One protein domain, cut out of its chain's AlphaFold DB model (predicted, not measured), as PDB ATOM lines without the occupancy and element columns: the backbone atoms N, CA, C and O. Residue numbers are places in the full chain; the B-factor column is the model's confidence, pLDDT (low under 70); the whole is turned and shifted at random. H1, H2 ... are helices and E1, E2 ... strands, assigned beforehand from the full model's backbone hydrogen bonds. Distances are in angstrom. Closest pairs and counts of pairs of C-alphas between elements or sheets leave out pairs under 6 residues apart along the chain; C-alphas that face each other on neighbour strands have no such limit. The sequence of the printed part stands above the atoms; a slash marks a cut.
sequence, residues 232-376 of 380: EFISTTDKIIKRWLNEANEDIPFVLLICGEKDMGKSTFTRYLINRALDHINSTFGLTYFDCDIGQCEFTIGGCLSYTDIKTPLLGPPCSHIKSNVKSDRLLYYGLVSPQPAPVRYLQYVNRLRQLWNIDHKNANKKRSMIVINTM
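AT A GLANCE: This is residues 232 to 376 of the 380 residues of the protein "Hypothetical protein" of Rotaria magnacalcarata (UniProt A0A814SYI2). A twisted five-stranded sheet forms the middle layer of a three-layer sandwich, with H1 and H2 covering one face and the long H3 the other. Between E3 and E4 a long loop, residues 310 to 330, swings out past H2 and folds back to the edge of the sheet. The 145 printed residues include three named helices and five named strands, in the order H1 E1 H2 E2 E3 E4 H3 E5; the mixed sheet runs E1 E5 E2 E3 E4, and the class is mixed, helices and strands. The whole is compact, with a radius of gyration of the C-alphas of 14.7 A and spans of 41 by 36 by 26 A.

IN THESE COORDINATES: The sheet holds E1, residues 254 to 258, E5, residues 368 to 375 and 22.6 A long, E2, residues 285 to 292 and 22.8 A, E3, residues 304 to 309 and 16.1 A, and E4, residues 331 to 333. H1, residues 232 to 247, is 22.1 A long and begins at C-alpha 232 (-4.053, -25.309, -32.154). H2, residues 266 to 280, is 21.9 A long. H3, residues 343 to 363, is 30.7 A long. E5 ends at C-alpha 375 (7.923, -40.016, -21.293).

HOW THE PARTS SIT: E1 and E5 are parallel, with N 256 and O 371 2.8 A apart. E5 and E2 are parallel, with N 290 and O 372 at 2.8 A. E2, E3 and E4 form a meander, each strand the antiparallel neighbour of the one before. In the hairpin E2 and E3, N 289 and O 308 are 2.8 A apart; in the hairpin E3 and E4, N 332 and O 305 are 2.8 A apart. H2 lies over E5 and E2 at a height over the sheet of 9.5 A; its closest C-alphas to E5 are those of Thr 270 and Asn 374, 7.6 A. H1, on the same face, lies over E1 and E5 at 11.8 A. H1 and H2 touch at Thr 237 and Leu 273, their closest C-alphas, 5.8 A apart, at a steep tilt of 48 degrees. H3, on the opposite face, runs along the strands over E2 and E3 at 9.0 A; C-alphas Ser 306 and Leu 353, the closest of E3 and H3, are 6.9 A apart. E1, H2, E2 and E4, H3, E5 are split strand-helix-strand units, parallel strands with others between them, both with right-handed crossovers. Every O i to N i+4 pair is within hydrogen-bond range in H1 and H3, and 9 of 11 in H2.

THE WHOLE: The two C-alphas farthest apart, Ser 283 and Pro 341, are 41.8 A apart. The printed part has no cut. The links E2 to E3 and E3 to E4 are long. The mean pLDDT of the printed part is 91.7; residues 324 to 326 and 328 are under 70.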
ATOM      1  N   GLU A 232      -4.992 -24.345 -31.570       89.12
ATOM      2  CA  GLU A 232      -4.053 -25.309 -32.154       89.12
ATOM      3  C   GLU A 232      -3.967 -26.598 -31.329       89.12
ATOM      4  O   GLU A 232      -3.832 -27.696 -31.877       89.12
ATOM      5  N   PHE A 233      -4.081 -26.468 -30.006       89.12
ATOM      6  CA  PHE A 233      -4.076 -27.580 -29.065       89.12
ATOM      7  C   PHE A 233      -5.333 -28.436 -29.246       89.12
ATOM      8  O   PHE A 233      -5.233 -29.653 -29.410       89.12
ATOM      9  N   ILE A 234      -6.500 -27.789 -29.321       93.12
ATOM     10  CA  ILE A 234      -7.794 -28.437 -29.579       93.12
ATOM     11  C   ILE A 234      -7.776 -29.133 -30.946       93.12
ATOM     12  O   ILE A 234      -8.060 -30.326 -31.040       93.12
ATOM     13  N   SER A 235      -7.358 -28.421 -31.997       95.50
ATOM     14  CA  SER A 235      -7.277 -28.941 -33.369       95.50
ATOM     15  C   SER A 235      -6.363 -30.164 -33.469       95.50
ATOM     16  O   SER A 235      -6.684 -31.140 -34.150       95.50
ATOM     17  N   THR A 236      -5.224 -30.139 -32.775       96.12
ATOM     18  CA  THR A 236      -4.288 -31.269 -32.740       96.12
ATOM     19  C   THR A 236      -4.907 -32.474 -32.038       96.12
ATOM     20  O   THR A 236      -4.849 -33.583 -32.570       96.12
ATOM     21  N   THR A 237      -5.552 -32.269 -30.885       97.25
ATOM     22  CA  THR A 237      -6.287 -33.328 -30.181       97.25
ATOM     23  C   THR A 237      -7.371 -33.949 -31.064       97.25
ATOM     24  O   THR A 237      -7.438 -35.174 -31.169       97.25
ATOM     25  N   ASP A 238      -8.159 -33.136 -31.766       96.81
ATOM     26  CA  ASP A 238      -9.228 -33.620 -32.644       96.81
ATOM     27  C   ASP A 238      -8.690 -34.426 -33.831       96.81
ATOM     28  O   ASP A 238      -9.245 -35.469 -34.182       96.81
ATOM     29  N   LYS A 239      -7.565 -34.001 -34.421       98.00
ATOM     30  CA  LYS A 239      -6.877 -34.761 -35.478       98.00
ATOM     31  C   LYS A 239      -6.397 -36.121 -34.975       98.00
ATOM     32  O   LYS A 239      -6.590 -37.114 -35.674       98.00
ATOM     33  N   ILE A 240      -5.802 -36.176 -33.781       98.25
ATOM     34  CA  ILE A 240      -5.331 -37.429 -33.170       98.25
ATOM     35  C   ILE A 240      -6.504 -38.376 -32.924       98.25
ATOM     36  O   ILE A 240      -6.441 -39.531 -33.337       98.25
ATOM     37  N   ILE A 241      -7.587 -37.890 -32.310       98.06
ATOM     38  CA  ILE A 241      -8.773 -38.707 -32.026       98.06
ATOM     39  C   ILE A 241      -9.396 -39.209 -33.326       98.06
ATOM     40  O   ILE A 241      -9.637 -40.405 -33.461       98.06
ATOM     41  N   LYS A 242      -9.591 -38.337 -34.322       97.94
ATOM     42  CA  LYS A 242     -10.120 -38.737 -35.634       97.94
ATOM     43  C   LYS A 242      -9.268 -39.831 -36.275       97.94
ATOM     44  O   LYS A 242      -9.807 -40.781 -36.835       97.94
ATOM     45  N   ARG A 243      -7.943 -39.705 -36.192       97.25
ATOM     46  CA  ARG A 243      -7.010 -40.700 -36.720       97.25
ATOM     47  C   ARG A 243      -7.128 -42.029 -35.979       97.25
ATOM     48  O   ARG A 243      -7.279 -43.059 -36.625       97.25
ATOM     49  N   TRP A 244      -7.145 -41.999 -34.648       97.25
ATOM     50  CA  TRP A 244      -7.355 -43.185 -33.817       97.25
ATOM     51  C   TRP A 244      -8.662 -43.908 -34.173       97.25
ATOM     52  O   TRP A 244      -8.640 -45.109 -34.426       97.25
ATOM     53  N   LEU A 245      -9.781 -43.187 -34.278       96.44
ATOM     54  CA  LEU A 245     -11.081 -43.783 -34.609       96.44
ATOM     55  C   LEU A 245     -11.107 -44.451 -35.994       96.44
ATOM     56  O   LEU A 245     -11.820 -45.437 -36.178       96.44
ATOM     57  N   ASN A 246     -10.326 -43.937 -36.947       94.81
ATOM     58  CA  ASN A 246     -10.273 -44.447 -38.316       94.81
ATOM     59  C   ASN A 246      -9.244 -45.571 -38.516       94.81
ATOM     60  O   ASN A 246      -9.481 -46.471 -39.316       94.81
ATOM     61  N   GLU A 247      -8.100 -45.506 -37.832       93.06
ATOM     62  CA  GLU A 247      -6.943 -46.377 -38.090       93.06
ATOM     63  C   GLU A 247      -6.773 -47.498 -37.057       93.06
ATOM     64  O   GLU A 247      -6.083 -48.478 -37.336       93.06
ATOM     65  N   ALA A 248      -7.365 -47.380 -35.863       91.06
ATOM     66  CA  ALA A 248      -7.153 -48.368 -34.812       91.06
ATOM     67  C   ALA A 248      -7.709 -49.743 -35.179       91.06
ATOM     68  O   ALA A 248      -8.852 -49.889 -35.619       91.06
ATOM     69  N   ASN A 249      -6.901 -50.762 -34.900       88.75
ATOM     70  CA  ASN A 249      -7.238 -52.158 -35.099       88.75
ATOM     71  C   ASN A 249      -7.244 -52.888 -33.743       88.75
ATOM     72  O   ASN A 249      -6.631 -52.454 -32.769       88.75
ATOM     73  N   GLU A 250      -7.969 -53.996 -33.679       88.62
ATOM     74  CA  GLU A 250      -8.009 -54.897 -32.529       88.62
ATOM     75  C   GLU A 250      -6.669 -55.623 -32.318       88.62
ATOM     76  O   GLU A 250      -6.278 -55.891 -31.182       88.62
ATOM     77  N   ASP A 251      -5.933 -55.901 -33.397       86.00
ATOM     78  CA  ASP A 251      -4.629 -56.570 -33.363       86.00
ATOM     79  C   ASP A 251      -3.449 -55.601 -33.222       86.00
ATOM     80  O   ASP A 251      -2.419 -55.963 -32.647       86.00
ATOM     81  N   ILE A 252      -3.590 -54.376 -33.739       86.56
ATOM     82  CA  ILE A 252      -2.535 -53.356 -33.747       86.56
ATOM     83  C   ILE A 252      -3.066 -52.087 -33.065       86.56
ATOM     84  O   ILE A 252      -3.932 -51.413 -33.631       86.56
ATOM     85  N   PRO A 253      -2.557 -51.738 -31.866       90.31
ATOM     86  CA  PRO A 253      -2.998 -50.543 -31.165       90.31
ATOM     87  C   PRO A 253      -2.521 -49.269 -31.866       90.31
ATOM     88  O   PRO A 253      -1.442 -49.223 -32.456       90.31
ATOM     89  N   PHE A 254      -3.291 -48.196 -31.709       95.75
ATOM     90  CA  PHE A 254      -2.854 -46.854 -32.073       95.75
ATOM     91  C   PHE A 254      -1.942 -46.310 -30.968       95.75
ATOM     92  O   PHE A 254      -2.408 -46.020 -29.866       95.75
ATOM     93  N   VAL A 255      -0.641 -46.195 -31.231       95.81
ATOM     94  CA  VAL A 255       0.341 -45.765 -30.224       95.81
ATOM     95  C   VAL A 255       0.673 -44.288 -30.398       95.81
ATOM     96  O   VAL A 255       1.159 -43.871 -31.447       95.81
ATOM     97  N   LEU A 256       0.457 -43.505 -29.345       97.19
ATOM     98  CA  LEU A 256       0.837 -42.105 -29.265       97.19
ATOM     99  C   LEU A 256       1.939 -41.920 -28.221       97.19
ATOM    100  O   LEU A 256       1.713 -42.104 -27.027       97.19
ATOM    101  N   LEU A 257       3.117 -41.500 -28.674       96.00
ATOM    102  CA  LEU A 257       4.233 -41.136 -27.810       96.00
ATOM    103  C   LEU A 257       4.237 -39.626 -27.561       96.00
ATOM    104  O   LEU A 257       4.357 -38.843 -28.503       96.00
ATOM    105  N   ILE A 258       4.151 -39.217 -26.299       93.25
ATOM    106  CA  ILE A 258       4.254 -37.813 -25.894       93.25
ATOM    107  C   ILE A 258       5.649 -37.595 -25.311       93.25
ATOM    108  O   ILE A 258       6.007 -38.159 -24.274       93.25
ATOM    109  N   CYS A 259       6.447 -36.780 -25.997       91.50
ATOM    110  CA  CYS A 259       7.834 -36.485 -25.646       91.50
ATOM    111  C   CYS A 259       8.152 -34.994 -25.811       91.50
ATOM    112  O   CYS A 259       7.378 -34.238 -26.395       91.50
ATOM    113  N   GLY A 260       9.269 -34.567 -25.223       89.38
ATOM    114  CA  GLY A 260       9.711 -33.174 -25.182       89.38
ATOM    115  C   GLY A 260      10.381 -32.835 -23.854       89.38
ATOM    116  O   GLY A 260      10.304 -33.608 -22.892       89.38
ATOM    117  N   GLU A 261      11.008 -31.667 -23.779       88.31
ATOM    118  CA  GLU A 261      11.745 -31.218 -22.594       88.31
ATOM    119  C   GLU A 261      10.847 -31.052 -21.356       88.31
ATOM    120  O   GLU A 261       9.605 -31.069 -21.416       88.31
ATOM    121  N   LYS A 262      11.484 -30.924 -20.190       86.31
ATOM    122  CA  LYS A 262      10.795 -30.617 -18.936       86.31
ATOM    123  C   LYS A 262      10.027 -29.290 -19.063       86.31
ATOM    124  O   LYS A 262      10.452 -28.384 -19.764       86.31
ATOM    125  N   ASP A 263       8.865 -29.209 -18.415       84.56
ATOM    126  CA  ASP A 263       8.029 -27.999 -18.342       84.56
ATOM    127  C   ASP A 263       7.456 -27.472 -19.678       84.56
ATOM    128  O   ASP A 263       6.875 -26.390 -19.726       84.56
ATOM    129  N   MET A 264       7.475 -28.283 -20.744       88.06
ATOM    130  CA  MET A 264       6.868 -27.945 -22.046       88.06
ATOM    131  C   MET A 264       5.343 -28.159 -22.125       88.06
ATOM    132  O   MET A 264       4.735 -27.969 -23.174       88.06
ATOM    133  N   GLY A 265       4.697 -28.572 -21.028       88.50
ATOM    134  CA  GLY A 265       3.242 -28.780 -20.978       88.50
ATOM    135  C   GLY A 265       2.754 -30.175 -21.397       88.50
ATOM    136  O   GLY A 265       1.550 -30.356 -21.573       88.50
ATOM    137  N   LYS A 266       3.649 -31.170 -21.491       91.31
ATOM    138  CA  LYS A 266       3.318 -32.568 -21.841       91.31
ATOM    139  C   LYS A 266       2.152 -33.123 -21.021       91.31
ATOM    140  O   LYS A 266       1.136 -33.488 -21.591       91.31
ATOM    141  N   SER A 267       2.242 -33.094 -19.690       91.25
ATOM    142  CA  SER A 267       1.193 -33.625 -18.803       91.25
ATOM    143  C   SER A 267      -0.142 -32.883 -18.940       91.25
ATOM    144  O   SER A 267      -1.203 -33.458 -18.711       91.25
ATOM    145  N   THR A 268      -0.121 -31.602 -19.321       92.00
ATOM    146  CA  THR A 268      -1.339 -30.828 -19.608       92.00
ATOM    147  C   THR A 268      -1.985 -31.295 -20.912       92.00
ATOM    148  O   THR A 268      -3.195 -31.496 -20.950       92.00
ATOM    149  N   PHE A 269      -1.191 -31.526 -21.962       93.88
ATOM    150  CA  PHE A 269      -1.672 -32.093 -23.226       93.88
ATOM    151  C   PHE A 269      -2.184 -33.517 -23.076       93.88
ATOM    152  O   PHE A 269      -3.294 -33.815 -23.509       93.88
ATOM    153  N   THR A 270      -1.428 -34.366 -22.388       95.38
ATOM    154  CA  THR A 270      -1.810 -35.742 -22.076       95.38
ATOM    155  C   THR A 270      -3.174 -35.805 -21.390       95.38
ATOM    156  O   THR A 270      -4.060 -36.509 -21.871       95.38
ATOM    157  N   ARG A 271      -3.379 -35.051 -20.298       95.50
ATOM    158  CA  ARG A 271      -4.649 -35.065 -19.553       95.50
ATOM    159  C   ARG A 271      -5.817 -34.555 -20.395       95.50
ATOM    160  O   ARG A 271      -6.870 -35.189 -20.409       95.50
ATOM    161  N   TYR A 272      -5.617 -33.479 -21.157       96.06
ATOM    162  CA  TYR A 272      -6.639 -32.961 -22.066       96.06
ATOM    163  C   TYR A 272      -7.025 -33.971 -23.154       96.06
ATOM    164  O   TYR A 272      -8.209 -34.227 -23.372       96.06
ATOM    165  N   LEU A 273      -6.036 -34.582 -23.816       97.38
ATOM    166  CA  LEU A 273      -6.254 -35.607 -24.836       97.38
ATOM    167  C   LEU A 273      -7.003 -36.811 -24.261       97.38
ATOM    168  O   LEU A 273      -7.959 -37.276 -24.875       97.38
ATOM    169  N   ILE A 274      -6.593 -37.301 -23.087       97.44
ATOM    170  CA  ILE A 274      -7.267 -38.405 -22.393       97.44
ATOM    171  C   ILE A 274      -8.730 -38.045 -22.126       97.44
ATOM    172  O   ILE A 274      -9.624 -38.822 -22.458       97.44
ATOM    173  N   ASN A 275      -8.981 -36.854 -21.580       97.50
ATOM    174  CA  ASN A 275     -10.328 -36.384 -21.275       97.50
ATOM    175  C   ASN A 275     -11.226 -36.302 -22.513       97.50
ATOM    176  O   ASN A 275     -12.399 -36.653 -22.428       97.50
ATOM    177  N   ARG A 276     -10.672 -35.889 -23.657       97.00
ATOM    178  CA  ARG A 276     -11.376 -35.863 -24.947       97.00
ATOM    179  C   ARG A 276     -11.619 -37.264 -25.505       97.00
ATOM    180  O   ARG A 276     -12.706 -37.563 -25.981       97.00
ATOM    181  N   ALA A 277     -10.624 -38.144 -25.428       97.62
ATOM    182  CA  ALA A 277     -10.725 -39.508 -25.943       97.62
ATOM    183  C   ALA A 277     -11.748 -40.361 -25.175       97.62
ATOM    184  O   ALA A 277     -12.340 -41.273 -25.754       97.62
ATOM    185  N   LEU A 278     -11.996 -40.048 -23.896       96.88
ATOM    186  CA  LEU A 278     -12.988 -40.727 -23.059       96.88
ATOM    187  C   LEU A 278     -14.416 -40.679 -23.619       96.88
ATOM    188  O   LEU A 278     -15.205 -41.566 -23.298       96.88
ATOM    189  N   ASP A 279     -14.750 -39.711 -24.476       94.31
ATOM    190  CA  ASP A 279     -16.056 -39.652 -25.148       94.31
ATOM    191  C   ASP A 279     -16.300 -40.810 -26.121       94.31
ATOM    192  O   ASP A 279     -17.444 -41.117 -26.451       94.31
ATOM    193  N   HIS A 280     -15.239 -41.499 -26.537       96.06
ATOM    194  CA  HIS A 280     -15.314 -42.580 -27.513       96.06
ATOM    195  C   HIS A 280     -15.125 -43.971 -26.900       96.06
ATOM    196  O   HIS A 280     -15.232 -44.969 -27.611       96.06
ATOM    197  N   ILE A 281     -14.849 -44.065 -25.598       95.50
ATOM    198  CA  ILE A 281     -14.558 -45.340 -24.936       95.50
ATOM    199  C   ILE A 281     -15.836 -46.139 -24.716       95.50
ATOM    200  O   ILE A 281     -16.782 -45.683 -24.082       95.50
ATOM    201  N   ASN A 282     -15.847 -47.366 -25.234       93.94
ATOM    202  CA  ASN A 282     -16.997 -48.265 -25.196       93.94
ATOM    203  C   ASN A 282     -16.540 -49.736 -25.295       93.94
ATOM    204  O   ASN A 282     -15.414 -50.081 -24.916       93.94
ATOM    205  N   SER A 283     -17.418 -50.644 -25.726       92.56
ATOM    206  CA  SER A 283     -17.073 -52.054 -25.948       92.56
ATOM    207  C   SER A 283     -16.030 -52.240 -27.054       92.56
ATOM    208  O   SER A 283     -15.197 -53.131 -26.926       92.56
ATOM    209  N   THR A 284     -16.027 -51.375 -28.070       93.75
ATOM    210  CA  THR A 284     -15.144 -51.432 -29.244       93.75
ATOM    211  C   THR A 284     -13.819 -50.712 -29.014       93.75
ATOM    212  O   THR A 284     -12.767 -51.233 -29.370       93.75
ATOM    213  N   PHE A 285     -13.845 -49.520 -28.417       95.75
ATOM    214  CA  PHE A 285     -12.662 -48.669 -28.254       95.75
ATOM    215  C   PHE A 285     -12.120 -48.698 -26.825       95.75
ATOM    216  O   PHE A 285     -12.874 -48.656 -25.848       95.75
ATOM    217  N   GLY A 286     -10.793 -48.769 -26.706       95.75
ATOM    218  CA  GLY A 286     -10.065 -48.791 -25.436       95.75
ATOM    219  C   GLY A 286      -9.031 -47.672 -25.343       95.75
ATOM    220  O   GLY A 286      -8.548 -47.180 -26.360       95.75
ATOM    221  N   LEU A 287      -8.680 -47.283 -24.120       96.69
ATOM    222  CA  LEU A 287      -7.648 -46.287 -23.848       96.69
ATOM    223  C   LEU A 287      -6.770 -46.775 -22.707       96.69
ATOM    224  O   LEU A 287      -7.247 -46.951 -21.584       96.69
ATOM    225  N   THR A 288      -5.490 -46.956 -23.000       96.00
ATOM    226  CA  THR A 288      -4.476 -47.296 -22.008       96.00
ATOM    227  C   THR A 288      -3.448 -46.174 -21.939       96.00
ATOM    228  O   THR A 288      -2.946 -45.702 -22.956       96.00
ATOM    229  N   TYR A 289      -3.114 -45.761 -20.725       96.62
ATOM    230  CA  TYR A 289      -2.034 -44.830 -20.450       96.62
ATOM    231  C   TYR A 289      -0.814 -45.591 -19.943       96.62
ATOM    232  O   TYR A 289      -0.937 -46.350 -18.986       96.62
ATOM    233  N   PHE A 290       0.338 -45.395 -20.573       96.75
ATOM    234  CA  PHE A 290       1.634 -45.863 -20.101       96.75
ATOM    235  C   PHE A 290       2.375 -44.699 -19.472       96.75
ATOM    236  O   PHE A 290       2.669 -43.706 -20.144       96.75
ATOM    237  N   ASP A 291       2.714 -44.861 -18.204       94.56
ATOM    238  CA  ASP A 291       3.530 -43.902 -17.494       94.56
ATOM    239  C   ASP A 291       4.977 -44.369 -17.446       94.56
ATOM    240  O   ASP A 291       5.335 -45.293 -16.707       94.56
ATOM    241  N   CYS A 292       5.800 -43.735 -18.273       93.81
ATOM    242  CA  CYS A 292       7.239 -43.933 -18.284       93.81
ATOM    243  C   CYS A 292       7.976 -42.710 -17.706       93.81
ATOM    244  O   CYS A 292       9.197 -42.631 -17.832       93.81
ATOM    245  N   ASP A 293       7.276 -41.756 -17.077       92.94
ATOM    246  CA  ASP A 293       7.904 -40.664 -16.328       92.94
ATOM    247  C   ASP A 293       7.984 -41.015 -14.833       92.94
ATOM    248  O   ASP A 293       7.071 -40.764 -14.050       92.94
ATOM    249  N   ILE A 294       9.106 -41.610 -14.420       92.00
ATOM    250  CA  ILE A 294       9.352 -41.989 -13.019       92.00
ATOM    251  C   ILE A 294       9.595 -40.789 -12.092       92.00
ATOM    252  O   ILE A 294       9.584 -40.953 -10.870       92.00
ATOM    253  N   GLY A 295       9.856 -39.600 -12.645       89.12
ATOM    254  CA  GLY A 295      10.078 -38.381 -11.870       89.12
ATOM    255  C   GLY A 295       8.773 -37.682 -11.502       89.12
ATOM    256  O   GLY A 295       8.647 -37.152 -10.398       89.12
ATOM    257  N   GLN A 296       7.797 -37.704 -12.410       87.94
ATOM    258  CA  GLN A 296       6.491 -37.082 -12.228       87.94
ATOM    259  C   GLN A 296       5.376 -38.009 -12.724       87.94
ATOM    260  O   GLN A 296       4.788 -37.789 -13.784       87.94
ATOM    261  N   CYS A 297       5.081 -39.028 -11.920       90.81
ATOM    262  CA  CYS A 297       4.075 -40.020 -12.262       90.81
ATOM    263  C   CYS A 297       2.644 -39.446 -12.245       90.81
ATOM    264  O   CYS A 297       2.294 -38.593 -11.425       90.81
ATOM    265  N   GLU A 298       1.803 -39.992 -13.113       92.06
ATOM    266  CA  GLU A 298       0.348 -39.885 -13.118       92.06
ATOM    267  C   GLU A 298      -0.227 -41.226 -12.612       92.06
ATOM    268  O   GLU A 298       0.314 -42.296 -12.888       92.06
ATOM    269  N   PHE A 299      -1.330 -41.204 -11.857       90.44
ATOM    270  CA  PHE A 299      -1.985 -42.388 -11.256       90.44
ATOM    271  C   PHE A 299      -1.203 -43.170 -10.189       90.44
ATOM    272  O   PHE A 299      -1.821 -43.944  -9.456       90.44
ATOM    273  N   THR A 300       0.112 -43.001 -10.077       90.00
ATOM    274  CA  THR A 300       0.968 -43.751  -9.144       90.00
ATOM    275  C   THR A 300       1.873 -42.815  -8.343       90.00
ATOM    276  O   THR A 300       1.935 -41.615  -8.604       90.00
ATOM    277  N   ILE A 301       2.541 -43.349  -7.317       88.56
ATOM    278  CA  ILE A 301       3.563 -42.605  -6.571       88.56
ATOM    279  C   ILE A 301       4.856 -42.494  -7.390       88.56
ATOM    280  O   ILE A 301       5.123 -43.330  -8.253       88.56
ATOM    281  N   GLY A 302       5.684 -41.494  -7.076       89.75
ATOM    282  CA  GLY A 302       6.972 -41.284  -7.740       89.75
ATOM    283  C   GLY A 302       7.875 -42.523  -7.722       89.75
ATOM    284  O   GLY A 302       7.870 -43.308  -6.770       89.75
ATOM    285  N   GLY A 303       8.665 -42.690  -8.781       92.62
ATOM    286  CA  GLY A 303       9.570 -43.825  -8.951       92.62
ATOM    287  C   GLY A 303       8.913 -45.099  -9.483       92.62
ATOM    288  O   GLY A 303       9.534 -46.161  -9.420       92.62
ATOM    289  N   CYS A 304       7.685 -45.023  -9.999       93.12
ATOM    290  CA  CYS A 304       6.981 -46.154 -10.599       93.12
ATOM    291  C   CYS A 304       6.903 -46.016 -12.121       93.12
ATOM    292  O   CYS A 304       6.718 -44.924 -12.646       93.12
ATOM    293  N   LEU A 305       6.991 -47.144 -12.825       95.06
ATOM    294  CA  LEU A 305       6.480 -47.260 -14.188       95.06
ATOM    295  C   LEU A 305       5.186 -48.059 -14.147       95.06
ATOM    296  O   LEU A 305       5.097 -49.043 -13.409       95.06
ATOM    297  N   SER A 306       4.197 -47.686 -14.950       95.50
ATOM    298  CA  SER A 306       2.941 -48.433 -14.980       95.50
ATOM    299  C   SER A 306       2.197 -48.332 -16.304       95.50
ATOM    300  O   SER A 306       2.521 -47.497 -17.149       95.50
ATOM    301  N   TYR A 307       1.171 -49.167 -16.478       95.62
ATOM    302  CA  TYR A 307       0.094 -48.860 -17.412       95.62
ATOM    303  C   TYR A 307      -1.281 -48.986 -16.756       95.62
ATOM    304  O   TYR A 307      -1.520 -49.861 -15.922       95.62
ATOM    305  N   THR A 308      -2.204 -48.114 -17.157       93.62
ATOM    306  CA  THR A 308      -3.555 -48.029 -16.592       93.62
ATOM    307  C   THR A 308      -4.589 -47.898 -17.704       93.62
ATOM    308  O   THR A 308      -4.466 -47.040 -18.574       93.62
ATOM    309  N   ASP A 309      -5.639 -48.720 -17.659       93.69
ATOM    310  CA  ASP A 309      -6.801 -48.562 -18.537       93.69
ATOM    311  C   ASP A 309      -7.678 -47.419 -18.016       93.69
ATOM    312  O   ASP A 309      -8.189 -47.471 -16.891       93.69
ATOM    313  N   ILE A 310      -7.851 -46.377 -18.825       93.56
ATOM    314  CA  ILE A 310      -8.516 -45.149 -18.397       93.56
ATOM    315  C   ILE A 310     -10.013 -45.240 -18.672       93.56
ATOM    316  O   ILE A 310     -10.451 -45.518 -19.787       93.56
ATOM    317  N   LYS A 311     -10.808 -45.000 -17.626       92.06
ATOM    318  CA  LYS A 311     -12.281 -45.054 -17.671       92.06
ATOM    319  C   LYS A 311     -12.958 -43.824 -17.072       92.06
ATOM    320  O   LYS A 311     -14.173 -43.694 -17.150       92.06
ATOM    321  N   THR A 312     -12.187 -42.953 -16.433       93.25
ATOM    322  CA  THR A 312     -12.678 -41.788 -15.695       93.25
ATOM    323  C   THR A 312     -11.827 -40.580 -16.057       93.25
ATOM    324  O   THR A 312     -10.619 -40.754 -16.238       93.25
ATOM    325  N   PRO A 313     -12.414 -39.379 -16.143       95.56
ATOM    326  CA  PRO A 313     -11.680 -38.184 -16.528       95.56
ATOM    327  C   PRO A 313     -10.692 -37.729 -15.450       95.56
ATOM    328  O   PRO A 313     -10.848 -38.015 -14.262       95.56
ATOM    329  N   LEU A 314      -9.667 -37.008 -15.895       94.56
ATOM    330  CA  LEU A 314      -8.580 -36.440 -15.106       94.56
ATOM    331  C   LEU A 314      -8.879 -34.961 -14.869       94.56
ATOM    332  O   LEU A 314      -8.448 -34.082 -15.618       94.56
ATOM    333  N   LEU A 315      -9.683 -34.708 -13.839       94.06
ATOM    334  CA  LEU A 315     -10.181 -33.383 -13.465       94.06
ATOM    335  C   LEU A 315      -9.479 -32.868 -12.205       94.06
ATOM    336  O   LEU A 315     -10.107 -32.404 -11.259       94.06
ATOM    337  N   GLY A 316      -8.156 -32.998 -12.172       90.88
ATOM    338  CA  GLY A 316      -7.359 -32.579 -11.031       90.88
ATOM    339  C   GLY A 316      -5.860 -32.832 -11.189       90.88
ATOM    340  O   GLY A 316      -5.404 -33.272 -12.253       90.88
ATOM    341  N   PRO A 317      -5.072 -32.516 -10.151       88.88
ATOM    342  CA  PRO A 317      -3.649 -32.843 -10.093       88.88
ATOM    343  C   PRO A 317      -3.409 -34.356  -9.919       88.88
ATOM    344  O   PRO A 317      -4.314 -35.051  -9.463       88.88
ATOM    345  N   PRO A 318      -2.193 -34.873 -10.196       89.25
ATOM    346  CA  PRO A 318      -1.874 -36.307 -10.094       89.25
ATOM    347  C   PRO A 318      -2.296 -36.952  -8.763       89.25
ATOM    348  O   PRO A 318      -2.846 -38.053  -8.717       89.25
ATOM    349  N   CYS A 319      -2.111 -36.224  -7.659       85.25
ATOM    350  CA  CYS A 319      -2.461 -36.675  -6.315       85.25
ATOM    351  C   CYS A 319      -3.968 -36.892  -6.086       85.25
ATOM    352  O   CYS A 319      -4.336 -37.615  -5.159       85.25
ATOM    353  N   SER A 320      -4.841 -36.307  -6.915       85.00
ATOM    354  CA  SER A 320      -6.297 -36.429  -6.780       85.00
ATOM    355  C   SER A 320      -6.857 -37.731  -7.358       85.00
ATOM    356  O   SER A 320      -8.042 -38.008  -7.200       85.00
ATOM    357  N   HIS A 321      -6.042 -38.519  -8.062       87.12
ATOM    358  CA  HIS A 321      -6.503 -39.716  -8.767       87.12
ATOM    359  C   HIS A 321      -5.467 -40.850  -8.767       87.12
ATOM    360  O   HIS A 321      -5.474 -41.709  -9.654       87.12
ATOM    361  N   ILE A 322      -4.610 -40.885  -7.739       86.75
ATOM    362  CA  ILE A 322      -3.740 -42.033  -7.467       86.75
ATOM    363  C   ILE A 322      -4.610 -43.286  -7.319       86.75
ATOM    364  O   ILE A 322      -5.582 -43.313  -6.561       86.75
ATOM    365  N   LYS A 323      -4.271 -44.338  -8.062       79.88
ATOM    366  CA  LYS A 323      -4.991 -45.607  -8.053       79.88
ATOM    367  C   LYS A 323      -4.381 -46.515  -6.986       79.88
ATOM    368  O   LYS A 323      -3.282 -47.026  -7.154       79.88
ATOM    369  N   SER A 324      -5.116 -46.759  -5.902       68.19
ATOM    370  CA  SER A 324      -4.711 -47.708  -4.851       68.19
ATOM    371  C   SER A 324      -4.823 -49.177  -5.278       68.19
ATOM    372  O   SER A 324      -4.135 -50.028  -4.729       68.19
ATOM    373  N   ASN A 325      -5.657 -49.470  -6.284       66.88
ATOM    374  CA  ASN A 325      -5.995 -50.831  -6.719       66.88
ATOM    375  C   ASN A 325      -5.433 -51.177  -8.110       66.88
ATOM    376  O   ASN A 325      -6.059 -51.928  -8.864       66.88
ATOM    377  N   VAL A 326      -4.290 -50.605  -8.503       67.94
ATOM    378  CA  VAL A 326      -3.601 -51.069  -9.719       67.94
ATOM    379  C   VAL A 326      -3.178 -52.517  -9.484       67.94
ATOM    380  O   VAL A 326      -2.614 -52.833  -8.438       67.94
ATOM    381  N   LYS A 327      -3.468 -53.412 -10.436       73.38
ATOM    382  CA  LYS A 327      -2.973 -54.791 -10.355       73.38
ATOM    383  C   LYS A 327      -1.451 -54.755 -10.205       73.38
ATOM    384  O   LYS A 327      -0.783 -54.033 -10.941       73.38
ATOM    385  N   SER A 328      -0.924 -55.515  -9.249       69.06
ATOM    386  CA  SER A 328       0.483 -55.440  -8.839       69.06
ATOM    387  C   SER A 328       1.475 -55.739  -9.965       69.06
ATOM    388  O   SER A 328       2.613 -55.292  -9.903       69.06
ATOM    389  N   ASP A 329       1.061 -56.450 -11.013       78.88
ATOM    390  CA  ASP A 329       1.874 -56.722 -12.196       78.88
ATOM    391  C   ASP A 329       1.961 -55.535 -13.171       78.88
ATOM    392  O   ASP A 329       2.933 -55.428 -13.916       78.88
ATOM    393  N   ARG A 330       0.999 -54.608 -13.145       90.56
ATOM    394  CA  ARG A 330       0.951 -53.430 -14.031       90.56
ATOM    395  C   ARG A 330       1.711 -52.218 -13.499       90.56
ATOM    396  O   ARG A 330       1.726 -51.185 -14.166       90.56
ATOM    397  N   LEU A 331       2.317 -52.325 -12.319       93.69
ATOM    398  CA  LEU A 331       3.082 -51.274 -11.655       93.69
ATOM    399  C   LEU A 331       4.438 -51.838 -11.229       93.69
ATOM    400  O   LEU A 331       4.513 -52.770 -10.436       93.69
ATOM    401  N   LEU A 332       5.520 -51.256 -11.740       93.81
ATOM    402  CA  LEU A 332       6.889 -51.645 -11.423       93.81
ATOM    403  C   LEU A 332       7.584 -50.508 -10.675       93.81
ATOM    404  O   LEU A 332       7.816 -49.435 -11.236       93.81
ATOM    405  N   TYR A 333       7.944 -50.750  -9.416       93.38
ATOM    406  CA  TYR A 333       8.694 -49.789  -8.610       93.38
ATOM    407  C   TYR A 333      10.176 -49.801  -9.000       93.38
ATOM    408  O   TYR A 333      10.885 -50.779  -8.770       93.38
ATOM    409  N   TYR A 334      10.647 -48.712  -9.604       93.69
ATOM    410  CA  TYR A 334      12.034 -48.534 -10.038       93.69
ATOM    411  C   TYR A 334      12.962 -48.079  -8.900       93.69
ATOM    412  O   TYR A 334      14.169 -48.329  -8.947       93.69
ATOM    413  N   GLY A 335      12.407 -47.425  -7.874       89.69
ATOM    414  CA  GLY A 335      13.138 -47.003  -6.673       89.69
ATOM    415  C   GLY A 335      13.974 -45.732  -6.815       89.69
ATOM    416  O   GLY A 335      14.639 -45.338  -5.864       89.69
ATOM    417  N   LEU A 336      13.945 -45.082  -7.980       89.44
ATOM    418  CA  LEU A 336      14.602 -43.801  -8.242       89.44
ATOM    419  C   LEU A 336      13.650 -42.892  -9.026       89.44
ATOM    420  O   LEU A 336      12.770 -43.376  -9.730       89.44
ATOM    421  N   VAL A 337      13.880 -41.582  -8.958       89.88
ATOM    422  CA  VAL A 337      13.107 -40.559  -9.695       89.88
ATOM    423  C   VAL A 337      13.785 -40.107 -10.996       89.88
ATOM    424  O   VAL A 337      13.337 -39.175 -11.654       89.88
ATOM    425  N   SER A 338      14.893 -40.752 -11.366       90.50
ATOM    426  CA  SER A 338      15.618 -40.513 -12.615       90.50
ATOM    427  C   SER A 338      16.162 -41.833 -13.158       90.50
ATOM    428  O   SER A 338      16.676 -42.634 -12.373       90.50
ATOM    429  N   PRO A 339      16.085 -42.074 -14.481       90.25
ATOM    430  CA  PRO A 339      16.601 -43.295 -15.092       90.25
ATOM    431  C   PRO A 339      18.122 -43.249 -15.291       90.25
ATOM    432  O   PRO A 339      18.727 -44.282 -15.573       90.25
ATOM    433  N   GLN A 340      18.746 -42.073 -15.138       91.19
ATOM    434  CA  GLN A 340      20.170 -41.834 -15.394       91.19
ATOM    435  C   GLN A 340      21.112 -42.803 -14.655       91.19
ATOM    436  O   GLN A 340      22.064 -43.265 -15.280       91.19
ATOM    437  N   PRO A 341      20.870 -43.184 -13.383       90.56
ATOM    438  CA  PRO A 341      21.770 -44.100 -12.680       90.56
ATOM    439  C   PRO A 341      21.722 -45.546 -13.198       90.56
ATOM    440  O   PRO A 341      22.664 -46.300 -12.981       90.56
ATOM    441  N   ALA A 342      20.632 -45.964 -13.854       91.88
ATOM    442  CA  ALA A 342      20.483 -47.325 -14.375       91.88
ATOM    443  C   ALA A 342      19.538 -47.372 -15.600       91.88
ATOM    444  O   ALA A 342      18.432 -47.929 -15.508       91.88
ATOM    445  N   PRO A 343      19.953 -46.826 -16.760       92.62
ATOM    446  CA  PRO A 343      19.093 -46.690 -17.939       92.62
ATOM    447  C   PRO A 343      18.703 -48.045 -18.544       92.62
ATOM    448  O   PRO A 343      17.568 -48.228 -18.978       92.62
ATOM    449  N   VAL A 344      19.599 -49.038 -18.496       95.38
ATOM    450  CA  VAL A 344      19.313 -50.409 -18.961       95.38
ATOM    451  C   VAL A 344      18.173 -51.034 -18.155       95.38
ATOM    452  O   VAL A 344      17.247 -51.602 -18.732       95.38
ATOM    453  N   ARG A 345      18.186 -50.874 -16.825       94.62
ATOM    454  CA  ARG A 345      17.118 -51.366 -15.940       94.62
ATOM    455  C   ARG A 345      15.785 -50.678 -16.232       94.62
ATOM    456  O   ARG A 345      14.750 -51.333 -16.255       94.62
ATOM    457  N   TYR A 346      15.810 -49.371 -16.491       95.50
ATOM    458  CA  TYR A 346      14.612 -48.622 -16.874       95.50
ATOM    459  C   TYR A 346      14.001 -49.185 -18.170       95.50
ATOM    460  O   TYR A 346      12.815 -49.509 -18.204       95.50
ATOM    461  N   LEU A 347      14.816 -49.424 -19.205       95.56
ATOM    462  CA  LEU A 347      14.349 -50.021 -20.463       95.56
ATOM    463  C   LEU A 347      13.829 -51.456 -20.286       95.56
ATOM    464  O   LEU A 347      12.865 -51.847 -20.946       95.56
ATOM    465  N   GLN A 348      14.425 -52.246 -19.389       96.56
ATOM    466  CA  GLN A 348      13.901 -53.571 -19.038       96.56
ATOM    467  C   GLN A 348      12.488 -53.479 -18.443       96.56
ATOM    468  O   GLN A 348      11.631 -54.291 -18.790       96.56
ATOM    469  N   TYR A 349      12.216 -52.476 -17.603       95.56
ATOM    470  CA  TYR A 349      10.902 -52.288 -16.978       95.56
ATOM    471  C   TYR A 349       9.858 -51.838 -18.003       95.56
ATOM    472  O   TYR A 349       8.773 -52.417 -18.062       95.56
ATOM    473  N   VAL A 350      10.207 -50.890 -18.879       95.81
ATOM    474  CA  VAL A 350       9.344 -50.482 -20.004       95.81
ATOM    475  C   VAL A 350       8.999 -51.688 -20.886       95.81
ATOM    476  O   VAL A 350       7.832 -51.925 -21.203       95.81
ATOM    477  N   ASN A 351       9.996 -52.509 -21.235       96.12
ATOM    478  CA  ASN A 351       9.778 -53.720 -22.028       96.12
ATOM    479  C   ASN A 351       8.885 -54.740 -21.318       96.12
ATOM    480  O   ASN A 351       8.033 -55.357 -21.962       96.12
ATOM    481  N   ARG A 352       9.049 -54.905 -20.003       95.94
ATOM    482  CA  ARG A 352       8.208 -55.794 -19.202       95.94
ATOM    483  C   ARG A 352       6.747 -55.343 -19.212       95.94
ATOM    484  O   ARG A 352       5.876 -56.173 -19.466       95.94
ATOM    485  N   LEU A 353       6.478 -54.051 -19.009       96.00
ATOM    486  CA  LEU A 353       5.121 -53.496 -19.064       96.00
ATOM    487  C   LEU A 353       4.491 -53.668 -20.449       96.00
ATOM    488  O   LEU A 353       3.346 -54.095 -20.553       96.00
ATOM    489  N   ARG A 354       5.256 -53.425 -21.520       95.19
ATOM    490  CA  ARG A 354       4.797 -53.657 -22.898       95.19
ATOM    491  C   ARG A 354       4.379 -55.113 -23.125       95.19
ATOM    492  O   ARG A 354       3.350 -55.374 -23.742       95.19
ATOM    493  N   GLN A 355       5.172 -56.072 -22.643       95.06
ATOM    494  CA  GLN A 355       4.847 -57.497 -22.755       95.06
ATOM    495  C   GLN A 355       3.577 -57.857 -21.980       95.06
ATOM    496  O   GLN A 355       2.736 -58.579 -22.510       95.06
ATOM    497  N   LEU A 356       3.432 -57.346 -20.757       94.50
ATOM    498  CA  LEU A 356       2.252 -57.575 -19.924       94.50
ATOM    499  C   LEU A 356       0.987 -57.002 -20.557       94.50
ATOM    500  O   LEU A 356      -0.006 -57.714 -20.684       94.50
ATOM    501  N   TRP A 357       1.051 -55.770 -21.060       94.25
ATOM    502  CA  TRP A 357      -0.071 -55.170 -21.768       94.25
ATOM    503  C   TRP A 357      -0.466 -55.976 -23.006       94.25
ATOM    504  O   TRP A 357      -1.647 -56.222 -23.217       94.25
ATOM    505  N   ASN A 358       0.500 -56.469 -23.790       92.31
ATOM    506  CA  ASN A 358       0.203 -57.322 -24.947       92.31
ATOM    507  C   ASN A 358      -0.532 -58.615 -24.555       92.31
ATOM    508  O   ASN A 358      -1.376 -59.092 -25.313       92.31
ATOM    509  N   ILE A 359      -0.195 -59.205 -23.403       92.06
ATOM    510  CA  ILE A 359      -0.878 -60.392 -22.874       92.06
ATOM    511  C   ILE A 359      -2.305 -60.021 -22.459       92.06
ATOM    512  O   ILE A 359      -3.260 -60.661 -22.898       92.06
ATOM    513  N   ASP A 360      -2.455 -58.956 -21.675       91.38
ATOM    514  CA  ASP A 360      -3.754 -58.467 -21.213       91.38
ATOM    515  C   ASP A 360      -4.687 -58.113 -22.374       91.38
ATOM    516  O   ASP A 360      -5.853 -58.503 -22.379       91.38
ATOM    517  N   HIS A 361      -4.162 -57.424 -23.387       89.38
ATOM    518  CA  HIS A 361      -4.905 -57.000 -24.568       89.38
ATOM    519  C   HIS A 361      -5.447 -58.190 -25.367       89.38
ATOM    520  O   HIS A 361      -6.610 -58.193 -25.774       89.38
ATOM    521  N   LYS A 362      -4.637 -59.245 -25.528       87.88
ATOM    522  CA  LYS A 362      -5.063 -60.493 -26.180       87.88
ATOM    523  C   LYS A 362      -6.162 -61.213 -25.399       87.88
ATOM    524  O   LYS A 362      -7.033 -61.816 -26.018       87.88
ATOM    525  N   ASN A 363      -6.134 -61.132 -24.071       86.19
ATOM    526  CA  ASN A 363      -7.089 -61.813 -23.198       86.19
ATOM    527  C   ASN A 363      -8.406 -61.034 -23.007       86.19
ATOM    528  O   ASN A 363      -9.419 -61.628 -22.651       86.19
ATOM    529  N   ALA A 364      -8.417 -59.715 -23.226       77.56
ATOM    530  CA  ALA A 364      -9.529 -58.825 -22.876       77.56
ATOM    531  C   ALA A 364     -10.467 -58.479 -24.054       77.56
ATOM    532  O   ALA A 364     -10.900 -57.331 -24.178       77.56
ATOM    533  N   ASN A 365     -10.797 -59.452 -24.912       72.06
ATOM    534  CA  ASN A 365     -11.671 -59.280 -26.091       72.06
ATOM    535  C   ASN A 365     -11.200 -58.197 -27.090       72.06
ATOM    536  O   ASN A 365     -12.036 -57.561 -27.722       72.06
ATOM    537  N   LYS A 366      -9.876 -57.985 -27.207       79.69
ATOM    538  CA  LYS A 366      -9.178 -57.144 -28.203       79.69
ATOM    539  C   LYS A 366      -9.937 -55.885 -28.657       79.69
ATOM    540  O   LYS A 366     -10.555 -55.849 -29.713       79.69
ATOM    541  N   LYS A 367      -9.835 -54.803 -27.888       88.81
ATOM    542  CA  LYS A 367     -10.401 -53.505 -28.291       88.81
ATOM    543  C   LYS A 367      -9.549 -52.802 -29.350       88.81
ATOM    544  O   LYS A 367      -8.351 -53.029 -29.462       88.81
ATOM    545  N   ARG A 368     -10.131 -51.845 -30.064       94.00
ATOM    546  CA  ARG A 368      -9.388 -50.862 -30.867       94.00
ATOM    547  C   ARG A 368      -8.747 -49.832 -29.938       94.00
ATOM    548  O   ARG A 368      -9.304 -48.765 -29.675       94.00
ATOM    549  N   SER A 369      -7.612 -50.201 -29.353       93.81
ATOM    550  CA  SER A 369      -7.003 -49.459 -28.244       93.81
ATOM    551  C   SER A 369      -6.100 -48.321 -28.721       93.81
ATOM    552  O   SER A 369      -5.237 -48.526 -29.575       93.81
ATOM    553  N   MET A 370      -6.253 -47.138 -28.121       97.31
ATOM    554  CA  MET A 370      -5.207 -46.115 -28.106       97.31
ATOM    555  C   MET A 370      -4.298 -46.339 -26.898       97.31
ATOM    556  O   MET A 370      -4.778 -46.481 -25.773       97.31
ATOM    557  N   ILE A 371      -2.988 -46.330 -27.128       97.00
ATOM    558  CA  ILE A 371      -1.972 -46.318 -26.080       97.00
ATOM    559  C   ILE A 371      -1.339 -44.934 -26.054       97.00
ATOM    560  O   ILE A 371      -0.680 -44.543 -27.013       97.00
ATOM    561  N   VAL A 372      -1.506 -44.207 -24.954       97.88
ATOM    562  CA  VAL A 372      -0.829 -42.926 -24.727       97.88
ATOM    563  C   VAL A 372       0.379 -43.176 -23.835       97.88
ATOM    564  O   VAL A 372       0.216 -43.562 -22.683       97.88
ATOM    565  N   ILE A 373       1.583 -42.971 -24.361       96.75
ATOM    566  CA  ILE A 373       2.844 -43.159 -23.641       96.75
ATOM    567  C   ILE A 373       3.376 -41.790 -23.227       96.75
ATOM    568  O   ILE A 373       3.786 -40.997 -24.078       96.75
ATOM    569  N   ASN A 374       3.404 -41.523 -21.923       93.81
ATOM    570  CA  ASN A 374       4.108 -40.376 -21.364       93.81
ATOM    571  C   ASN A 374       5.573 -40.731 -21.111       93.81
ATOM    572  O   ASN A 374       5.876 -41.810 -20.605       93.81
ATOM    573  N   THR A 375       6.479 -39.822 -21.457       91.44
ATOM    574  CA  THR A 375       7.923 -40.016 -21.293       91.44
ATOM    575  C   THR A 375       8.534 -38.944 -20.405       91.44
ATOM    576  O   THR A 375       8.029 -37.823 -20.334       91.44
ATOM    577  N   MET A 376       9.666 -39.291 -19.784       89.06
ATOM    578  CA  MET A 376      10.523 -38.341 -19.075       89.06
ATOM    579  C   MET A 376      10.810 -37.092 -19.924       89.06
ATOM    580  O   MET A 376      10.964 -37.160 -21.147       89.06
TER     581      MET A 376